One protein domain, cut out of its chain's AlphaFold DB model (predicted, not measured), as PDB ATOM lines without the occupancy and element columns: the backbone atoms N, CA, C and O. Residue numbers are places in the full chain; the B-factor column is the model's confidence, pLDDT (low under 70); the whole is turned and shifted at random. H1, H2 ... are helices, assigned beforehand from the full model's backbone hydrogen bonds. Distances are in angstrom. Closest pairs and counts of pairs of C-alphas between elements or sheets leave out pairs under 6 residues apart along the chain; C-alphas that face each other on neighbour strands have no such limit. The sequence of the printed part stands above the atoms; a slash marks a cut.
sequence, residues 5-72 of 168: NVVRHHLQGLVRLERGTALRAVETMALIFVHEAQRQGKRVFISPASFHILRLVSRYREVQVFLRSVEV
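AT A GLANCE: This is residues 5 to 72 of the 168 residues of an uncharacterized protein of Anaerolineae bacterium (UniProt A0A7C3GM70). A small cluster of four helices is built round H1: H2 packs across one side of H1 with its residues 26 to 31, at about a right angle, and runs on past it, while H4 packs on another side and short H3 is near H1 and close to H4. The stretch from H2 to H3 and the last printed residues come together as a very short parallel pairing, residues 45 to 46 with residues 71 to 72. The printed part has 68 residues with four named helices, in the order H1, H2, H3, H4, and no named strand; the class is all helix, with 45 residues in the helices. The whole is compact, with a radius of gyration of the C-alphas of 11.5 A, and the C-alphas span 30 by 29 by 18 A.

HOW THE PARTS SIT: H1, residues 5 to 18, and H2, residues 25 to 39, touch, H2 with residues 26 to 31 alone. Their closest C-alphas are those of His 9 and Glu 27, 4.7 A apart, and their lines are about perpendicular, at 86 degrees. H3, residues 48 to 56, touches no helix, but H1 and H3 are near each other, with 6 pairs of C-alphas within 10 A. H4, residues 61 to 67, touches H1, which meets it with residues 11 to 15 alone; the closest C-alphas are those of Leu 14 and Glu 62, 6.1 A apart. H1 and H4 run opposite ways at a steep tilt of 35.0 degrees, only just past shallow. H3 and H4 are close but not clearly touching: their closest C-alphas, those of Leu 54 and Val 63, are 6.7 A apart. They run opposite ways at a shallow tilt of 24 degrees. H2 is apart from H3 and from H4. In H1, H2, H3 and H4 every O i to N i+4 pair is within hydrogen-bond range.

IN THESE COORDINATES: H1 begins with C-alpha 5 at (92.153, 4.861, 20.639) and measures 20.1 A from Asn 5 to Glu 18. H2, from Ala 25 to Arg 39, is the longest helix by residues, 20.7 A from first to last C-alpha, and ends with C-alpha 39 at (80.755, 13.674, 36.916). H3, from Pro 48 to Leu 56, measures 12.7 A. H4, from Arg 61 to Leu 67, measures 9.8 A and ends with C-alpha 67 at (76.912, 6.294, 22.839).

THE WHOLE: The two C-alphas farthest apart are those of Gly 20 and Pro 48, at 31.2 A. The printed part has no cut. The link from H3 to H4 is tight, those from H1 to H2 and from H2 to H3 are short, and no link is long. The mean pLDDT of the printed part is 96.1, and no printed residue is under 70.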
ATOM      1  N   ASN A   5      91.469   5.789  19.740       95.94
ATOM      2  CA  ASN A   5      92.153   4.861  20.639       95.94
ATOM      3  C   ASN A   5      91.592   4.947  22.062       95.94
ATOM      4  O   ASN A   5      91.409   3.917  22.709       95.94
ATOM      5  N   VAL A   6      91.231   6.146  22.529       97.44
ATOM      6  CA  VAL A   6      90.570   6.320  23.831       97.44
ATOM      7  C   VAL A   6      89.189   5.672  23.818       97.44
ATOM      8  O   VAL A   6      88.869   4.901  24.719       97.44
ATOM      9  N   VAL A   7      88.410   5.894  22.753       97.88
ATOM     10  CA  VAL A   7      87.109   5.234  22.546       97.88
ATOM     11  C   VAL A   7      87.252   3.710  22.586       97.88
ATOM     12  O   VAL A   7      86.501   3.023  23.279       97.88
ATOM     13  N   ARG A   8      88.246   3.166  21.875       97.50
ATOM     14  CA  ARG A   8      88.512   1.724  21.830       97.50
ATOM     15  C   ARG A   8      88.811   1.157  23.214       97.50
ATOM     16  O   ARG A   8      88.220   0.146  23.583       97.50
ATOM     17  N   HIS A   9      89.715   1.783  23.960       98.00
ATOM     18  CA  HIS A   9      90.103   1.304  25.286       98.00
ATOM     19  C   HIS A   9      88.986   1.462  26.316       98.00
ATOM     20  O   HIS A   9      88.826   0.585  27.158       98.00
ATOM     21  N   HIS A  10      88.163   2.506  26.204       97.75
ATOM     22  CA  HIS A  10      86.966   2.650  27.028       97.75
ATOM     23  C   HIS A  10      86.002   1.472  26.810       97.75
ATOM     24  O   HIS A  10      85.606   0.804  27.762       97.75
ATOM     25  N   LEU A  11      85.681   1.150  25.550       97.69
ATOM     26  CA  LEU A  11      84.789   0.033  25.218       97.69
ATOM     27  C   LEU A  11      85.371  -1.325  25.625       97.69
ATOM     28  O   LEU A  11      84.655  -2.160  26.170       97.69
ATOM     29  N   GLN A  12      86.671  -1.547  25.411       97.06
ATOM     30  CA  GLN A  12      87.359  -2.750  25.895       97.06
ATOM     31  C   GLN A  12      87.282  -2.870  27.420       97.06
ATOM     32  O   GLN A  12      87.056  -3.967  27.932       97.06
ATOM     33  N   GLY A  13      87.420  -1.750  28.132       96.94
ATOM     34  CA  GLY A  13      87.258  -1.690  29.578       96.94
ATOM     35  C   GLY A  13      85.854  -2.092  30.028       96.94
ATOM     36  O   GLY A  13      85.724  -2.943  30.904       96.94
ATOM     37  N   LEU A  14      84.804  -1.562  29.390       96.31
ATOM     38  CA  LEU A  14      83.416  -1.939  29.696       96.31
ATOM     39  C   LEU A  14      83.173  -3.444  29.508       96.31
ATOM     40  O   LEU A  14      82.653  -4.098  30.409       96.31
ATOM     41  N   VAL A  15      83.631  -4.010  28.388       96.06
ATOM     42  CA  VAL A  15      83.504  -5.452  28.104       96.06
ATOM     43  C   VAL A  15      84.232  -6.293  29.158       96.06
ATOM     44  O   VAL A  15      83.756  -7.351  29.568       96.06
ATOM     45  N   ARG A  16      85.414  -5.854  29.607       96.31
ATOM     46  CA  ARG A  16      86.187  -6.568  30.633       96.31
ATOM     47  C   ARG A  16      85.536  -6.515  32.004       96.31
ATOM     48  O   ARG A  16      85.561  -7.541  32.683       96.31
ATOM     49  N   LEU A  17      84.963  -5.369  32.376       94.06
ATOM     50  CA  LEU A  17      84.192  -5.208  33.608       94.06
ATOM     51  C   LEU A  17      82.976  -6.135  33.615       94.06
ATOM     52  O   LEU A  17      82.771  -6.847  34.592       94.06
ATOM     53  N   GLU A  18      82.225  -6.191  32.513       92.62
ATOM     54  CA  GLU A  18      81.066  -7.084  32.389       92.62
ATOM     55  C   GLU A  18      81.455  -8.564  32.528       92.62
ATOM     56  O   GLU A  18      80.719  -9.359  33.105       92.62
ATOM     57  N   ARG A  19      82.653  -8.932  32.061       94.00
ATOM     58  CA  ARG A  19      83.194 -10.295  32.168       94.00
ATOM     59  C   ARG A  19      83.924 -10.586  33.483       94.00
ATOM     60  O   ARG A  19      84.457 -11.682  33.626       94.00
ATOM     61  N   GLY A  20      84.025  -9.624  34.404       94.06
ATOM     62  CA  GLY A  20      84.787  -9.779  35.652       94.06
ATOM     63  C   GLY A  20      86.292 -10.002  35.444       94.06
ATOM     64  O   GLY A  20      86.954 -10.611  36.279       94.06
ATOM     65  N   THR A  21      86.845  -9.546  34.317       96.31
ATOM     66  CA  THR A  21      88.272  -9.706  33.990       96.31
ATOM     67  C   THR A  21      89.074  -8.458  34.343       96.31
ATOM     68  O   THR A  21      88.566  -7.340  34.275       96.31
ATOM     69  N   ALA A  22      90.358  -8.639  34.662       96.38
ATOM     70  CA  ALA A  22      91.240  -7.532  35.020       96.38
ATOM     71  C   ALA A  22      91.375  -6.494  33.890       96.38
ATOM     72  O   ALA A  22      91.597  -6.839  32.716       96.38
ATOM     73  N   LEU A  23      91.272  -5.220  34.280       96.88
ATOM     74  CA  LEU A  23      91.480  -4.058  33.424       96.88
ATOM     75  C   LEU A  23      92.969  -3.780  33.223       96.88
ATOM     76  O   LEU A  23      93.772  -3.846  34.154       96.88
ATOM     77  N   ARG A  24      93.334  -3.419  31.996       97.06
ATOM     78  CA  ARG A  24      94.651  -2.871  31.667       97.06
ATOM     79  C   ARG A  24      94.701  -1.397  32.051       97.06
ATOM     80  O   ARG A  24      93.688  -0.707  31.998       97.06
ATOM     81  N   ALA A  25      95.903  -0.884  32.309       95.94
ATOM     82  CA  ALA A  25      96.104   0.515  32.698       95.94
ATOM     83  C   ALA A  25      95.420   1.517  31.745       95.94
ATOM     84  O   ALA A  25      94.697   2.397  32.199       95.94
ATOM     85  N   VAL A  26      95.570   1.348  30.425       96.62
ATOM     86  CA  VAL A  26      94.949   2.239  29.422       96.62
ATOM     87  C   VAL A  26      93.418   2.156  29.394       96.62
ATOM     88  O   VAL A  26      92.753   3.156  29.139       96.62
ATOM     89  N   GLU A  27      92.849   0.985  29.691       97.69
ATOM     90  CA  GLU A  27      91.398   0.786  29.777       97.69
ATOM     91  C   GLU A  27      90.860   1.477  31.036       97.69
ATOM     92  O   GLU A  27      89.900   2.240  30.953       97.69
ATOM     93  N   THR A  28      91.540   1.307  32.177       96.94
ATOM     94  CA  THR A  28      91.237   2.018  33.426       96.94
ATOM     95  C   THR A  28      91.292   3.533  33.234       96.94
ATOM     96  O   THR A  28      90.351   4.227  33.603       96.94
ATOM     97  N   MET A  29      92.349   4.055  32.603       96.62
ATOM     98  CA  MET A  29      92.483   5.492  32.329       96.62
ATOM     99  C   MET A  29      91.343   6.022  31.454       96.62
ATOM    100  O   MET A  29      90.785   7.074  31.748       96.62
ATOM    101  N   ALA A  30      90.977   5.301  30.390       97.12
ATOM    102  CA  ALA A  30      89.899   5.711  29.493       97.12
ATOM    103  C   ALA A  30      88.512   5.653  30.163       97.12
ATOM    104  O   ALA A  30      87.660   6.501  29.891       97.12
ATOM    105  N   LEU A  31      88.274   4.670  31.036       96.56
ATOM    106  CA  LEU A  31      87.051   4.576  31.837       96.56
ATOM    107  C   LEU A  31      86.957   5.727  32.844       96.56
ATOM    108  O   LEU A  31      85.960   6.449  32.836       96.56
ATOM    109  N   ILE A  32      88.007   5.930  33.652       95.81
ATOM    110  CA  ILE A  32      88.070   7.001  34.656       95.81
ATOM    111  C   ILE A  32      87.890   8.361  33.988       95.81
ATOM    112  O   ILE A  32      87.100   9.163  34.465       95.81
ATOM    113  N   PHE A  33      88.559   8.614  32.861       95.88
ATOM    114  CA  PHE A  33      88.469   9.904  32.184       95.88
ATOM    115  C   PHE A  33      87.045  10.274  31.778       95.88
ATOM    116  O   PHE A  33      86.582  11.373  32.069       95.88
ATOM    117  N   VAL A  34      86.345   9.355  31.110       95.38
ATOM    118  CA  VAL A  34      84.970   9.601  30.659       95.38
ATOM    119  C   VAL A  34      84.034   9.745  31.855       95.38
ATOM    120  O   VAL A  34      83.208  10.655  31.863       95.38
ATOM    121  N   HIS A  35      84.198   8.900  32.878       95.06
ATOM    122  CA  HIS A  35      83.405   8.976  34.101       95.06
ATOM    123  C   HIS A  35      83.589  10.315  34.825       95.06
ATOM    124  O   HIS A  35      82.610  10.979  35.149       95.06
ATOM    125  N   GLU A  36      84.832  10.744  35.036       95.31
ATOM    126  CA  GLU A  36      85.141  11.994  35.730       95.31
ATOM    127  C   GLU A  36      84.716  13.221  34.923       95.31
ATOM    128  O   GLU A  36      84.149  14.152  35.492       95.31
ATOM    129  N   ALA A  37      84.904  13.214  33.599       94.12
ATOM    130  CA  ALA A  37      84.398  14.280  32.739       94.12
ATOM    131  C   ALA A  37      82.874  14.436  32.891       94.12
ATOM    132  O   ALA A  37      82.384  15.545  33.089       94.12
ATOM    133  N   GLN A  38      82.132  13.326  32.890       93.00
ATOM    134  CA  GLN A  38      80.678  13.330  33.084       93.00
ATOM    135  C   GLN A  38      80.275  13.767  34.489       93.00
ATOM    136  O   GLN A  38      79.356  14.570  34.639       93.00
ATOM    137  N   ARG A  39      80.981  13.287  35.518       94.62
ATOM    138  CA  ARG A  39      80.755  13.674  36.916       94.62
ATOM    139  C   ARG A  39      80.926  15.181  37.122       94.62
ATOM    140  O   ARG A  39      80.223  15.768  37.936       94.62
ATOM    141  N   GLN A  40      81.832  15.805  36.370       94.06
ATOM    142  CA  GLN A  40      82.076  17.250  36.373       94.06
ATOM    143  C   GLN A  40      81.139  18.033  35.432       94.06
ATOM    144  O   GLN A  40      81.327  19.233  35.248       94.06
ATOM    145  N   GLY A  41      80.152  17.383  34.806       93.75
ATOM    146  CA  GLY A  41      79.225  18.027  33.870       93.75
ATOM    147  C   GLY A  41      79.859  18.436  32.535       93.75
ATOM    148  O   GLY A  41      79.286  19.243  31.805       93.75
ATOM    149  N   LYS A  42      81.041  17.906  32.193       94.31
ATOM    150  CA  LYS A  42      81.717  18.203  30.926       94.31
ATOM    151  C   LYS A  42      81.090  17.399  29.791       94.31
ATOM    152  O   LYS A  42      80.856  16.195  29.904       94.31
ATOM    153  N   ARG A  43      80.893  18.060  28.649       96.12
ATOM    154  CA  ARG A  43      80.444  17.423  27.405       96.12
ATOM    155  C   ARG A  43      81.586  16.616  26.791       96.12
ATOM    156  O   ARG A  43      82.684  17.134  26.567       96.12
ATOM    157  N   VAL A  44      81.340  15.340  26.508       97.38
ATOM    158  CA  VAL A  44      82.340  14.426  25.945       97.38
ATOM    159  C   VAL A  44      82.001  14.160  24.488       97.38
ATOM    160  O   VAL A  44      80.941  13.638  24.183       97.38
ATOM    161  N   PHE A  45      82.919  14.488  23.582       98.31
ATOM    162  CA  PHE A  45      82.690  14.358  22.143       98.31
ATOM    163  C   PHE A  45      83.500  13.232  21.502       98.31
ATOM    164  O   PHE A  45      84.638  12.993  21.905       98.31
ATOM    165  N   ILE A  46      82.975  12.641  20.431       98.50
ATOM    166  CA  ILE A  46      83.691  11.764  19.493       98.50
ATOM    167  C   ILE A  46      83.623  12.316  18.062       98.50
ATOM    168  O   ILE A  46      82.779  13.148  17.733       98.50
ATOM    169  N   SER A  47      84.512  11.835  17.188       98.06
ATOM    170  CA  SER A  47      84.475  12.201  15.767       98.06
ATOM    171  C   SER A  47      83.283  11.554  15.031       98.06
ATOM    172  O   SER A  47      82.825  10.479  15.438       98.06
ATOM    173  N   PRO A  48      82.831  12.107  13.886       97.56
ATOM    174  CA  PRO A  48      81.776  11.495  13.079       97.56
ATOM    175  C   PRO A  48      82.175  10.116  12.543       97.56
ATOM    176  O   PRO A  48      81.335   9.226  12.433       97.56
ATOM    177  N   ALA A  49      83.465   9.913  12.250       96.19
ATOM    178  CA  ALA A  49      83.992   8.624  11.811       96.19
ATOM    179  C   ALA A  49      83.884   7.569  12.923       96.19
ATOM    180  O   ALA A  49      83.399   6.463  12.683       96.19
ATOM    181  N   SER A  50      84.263   7.929  14.155       97.31
ATOM    182  CA  SER A  50      84.101   7.065  15.329       97.31
ATOM    183  C   SER A  50      82.625   6.738  15.563       97.31
ATOM    184  O   SER A  50      82.280   5.574  15.739       97.31
ATOM    185  N   PHE A  51      81.743   7.740  15.495       98.00
ATOM    186  CA  PHE A  51      80.302   7.538  15.644       98.00
ATOM    187  C   PHE A  51      79.733   6.588  14.588       98.00
ATOM    188  O   PHE A  51      78.987   5.671  14.925       98.00
ATOM    189  N   HIS A  52      80.114   6.767  13.319       97.38
ATOM    190  CA  HIS A  52      79.666   5.908  12.227       97.38
ATOM    191  C   HIS A  52      80.038   4.442  12.476       97.38
ATOM    192  O   HIS A  52      79.170   3.575  12.408       97.38
ATOM    193  N   ILE A  53      81.292   4.169  12.851       96.44
ATOM    194  CA  ILE A  53      81.756   2.812  13.171       96.44
ATOM    195  C   ILE A  53      80.971   2.231  14.352       96.44
ATOM    196  O   ILE A  53      80.505   1.094  14.283       96.44
ATOM    197  N   LEU A  54      80.781   3.005  15.423       97.19
ATOM    198  CA  LEU A  54      80.064   2.541  16.613       97.19
ATOM    199  C   LEU A  54      78.587   2.262  16.342       97.19
ATOM    200  O   LEU A  54      78.043   1.292  16.866       97.19
ATOM    201  N   ARG A  55      77.938   3.049  15.479       96.56
ATOM    202  CA  ARG A  55      76.551   2.787  15.077       96.56
ATOM    203  C   ARG A  55      76.381   1.424  14.413       96.56
ATOM    204  O   ARG A  55      75.379   0.765  14.689       96.56
ATOM    205  N   LEU A  56      77.347   0.978  13.607       96.06
ATOM    206  CA  LEU A  56      77.302  -0.337  12.947       96.06
ATOM    207  C   LEU A  56      77.334  -1.503  13.945       96.06
ATOM    208  O   LEU A  56      76.842  -2.589  13.651       96.06
ATOM    209  N   VAL A  57      77.878  -1.274  15.141       95.31
ATOM    210  CA  VAL A  57      77.984  -2.269  16.217       95.31
ATOM    211  C   VAL A  57      77.121  -1.915  17.433       95.31
ATOM    212  O   VAL A  57      77.307  -2.462  18.516       95.31
ATOM    213  N   SER A  58      76.115  -1.054  17.259       94.00
ATOM    214  CA  SER A  58      75.212  -0.589  18.329       94.00
ATOM    215  C   SER A  58      74.326  -1.679  18.944       94.00
ATOM    216  O   SER A  58      73.611  -1.420  19.907       94.00
ATOM    217  N   ARG A  59      74.385  -2.915  18.437       95.00
ATOM    218  CA  ARG A  59      73.755  -4.086  19.064       95.00
ATOM    219  C   ARG A  59      74.395  -4.483  20.401       95.00
ATOM    220  O   ARG A  59      73.740  -5.144  21.195       95.00
ATOM    221  N   TYR A  60      75.656  -4.113  20.641       94.25
ATOM    222  CA  TYR A  60      76.344  -4.413  21.901       94.25
ATOM    223  C   TYR A  60      75.962  -3.396  22.980       94.25
ATOM    224  O   TYR A  60      75.959  -2.185  22.733       94.25
ATOM    225  N   ARG A  61      75.645  -3.885  24.182       94.00
ATOM    226  CA  ARG A  61      75.136  -3.069  25.294       94.00
ATOM    227  C   ARG A  61      76.131  -1.984  25.698       94.00
ATOM    228  O   ARG A  61      75.738  -0.842  25.916       94.00
ATOM    229  N   GLU A  62      77.409  -2.322  25.751       94.50
ATOM    230  CA  GLU A  62      78.521  -1.452  26.125       94.50
ATOM    231  C   GLU A  62      78.659  -0.283  25.141       94.50
ATOM    232  O   GLU A  62      78.876   0.856  25.547       94.50
ATOM    233  N   VAL A  63      78.432  -0.542  23.847       96.69
ATOM    234  CA  VAL A  63      78.413   0.497  22.809       96.69
ATOM    235  C   VAL A  63      77.217   1.426  22.993       96.69
ATOM    236  O   VAL A  63      77.377   2.636  22.881       96.69
ATOM    237  N   GLN A  64      76.028   0.904  23.315       96.19
ATOM    238  CA  GLN A  64      74.854   1.747  23.586       96.19
ATOM    239  C   GLN A  64      75.039   2.609  24.837       96.19
ATOM    240  O   GLN A  64      74.676   3.782  24.839       96.19
ATOM    241  N   VAL A  65      75.594   2.031  25.908       93.75
ATOM    242  CA  VAL A  65      75.927   2.762  27.136       93.75
ATOM    243  C   VAL A  65      76.909   3.886  26.826       93.75
ATOM    244  O   VAL A  65      76.656   5.021  27.214       93.75
ATOM    245  N   PHE A  66      77.967   3.596  26.071       96.44
ATOM    246  CA  PHE A  66      78.938   4.601  25.661       96.44
ATOM    247  C   PHE A  66      78.322   5.690  24.770       96.44
ATOM    248  O   PHE A  66      78.510   6.870  25.033       96.44
ATOM    249  N   LEU A  67      77.534   5.328  23.754       97.12
ATOM    250  CA  LEU A  67      76.912   6.294  22.839       97.12
ATOM    251  C   LEU A  67      75.884   7.211  23.514       97.12
ATOM    252  O   LEU A  67      75.670   8.314  23.031       97.12
ATOM    253  N   ARG A  68      75.262   6.793  24.624       95.19
ATOM    254  CA  ARG A  68      74.399   7.671  25.442       95.19
ATOM    255  C   ARG A  68      75.176   8.704  26.253       95.19
ATOM    256  O   ARG A  68      74.577   9.611  26.815       95.19
ATOM    257  N   SER A  69      76.484   8.519  26.366       94.50
ATOM    258  CA  SER A  69      77.349   9.243  27.289       94.50
ATOM    259  C   SER A  69      78.298  10.209  26.560       94.50
ATOM    260  O   SER A  69      79.042  10.962  27.192       94.50
ATOM    261  N   VAL A  70      78.241  10.217  25.223       97.38
ATOM    262  CA  VAL A  70      79.037  11.081  24.352       97.38
ATOM    263  C   VAL A  70      78.183  11.742  23.274       97.38
ATOM    264  O   VAL A  70      77.145  11.230  22.866       97.38
ATOM    265  N   GLU A  71      78.682  12.853  22.759       98.00
ATOM    266  CA  GLU A  71      78.123  13.604  21.644       98.00
ATOM    267  C   GLU A  71      79.028  13.504  20.408       98.00
ATOM    268  O   GLU A  71      80.190  13.094  20.486       98.00
ATOM    269  N   VAL A  72      78.519  13.893  19.240       98.31
ATOM    270  CA  VAL A  72      79.304  13.924  17.999       98.31
ATOM    271  C   VAL A  72      79.734  15.354  17.706       98.31
ATOM    272  O   VAL A  72      78.906  16.259  17.677       98.31
TER     273      VAL A  72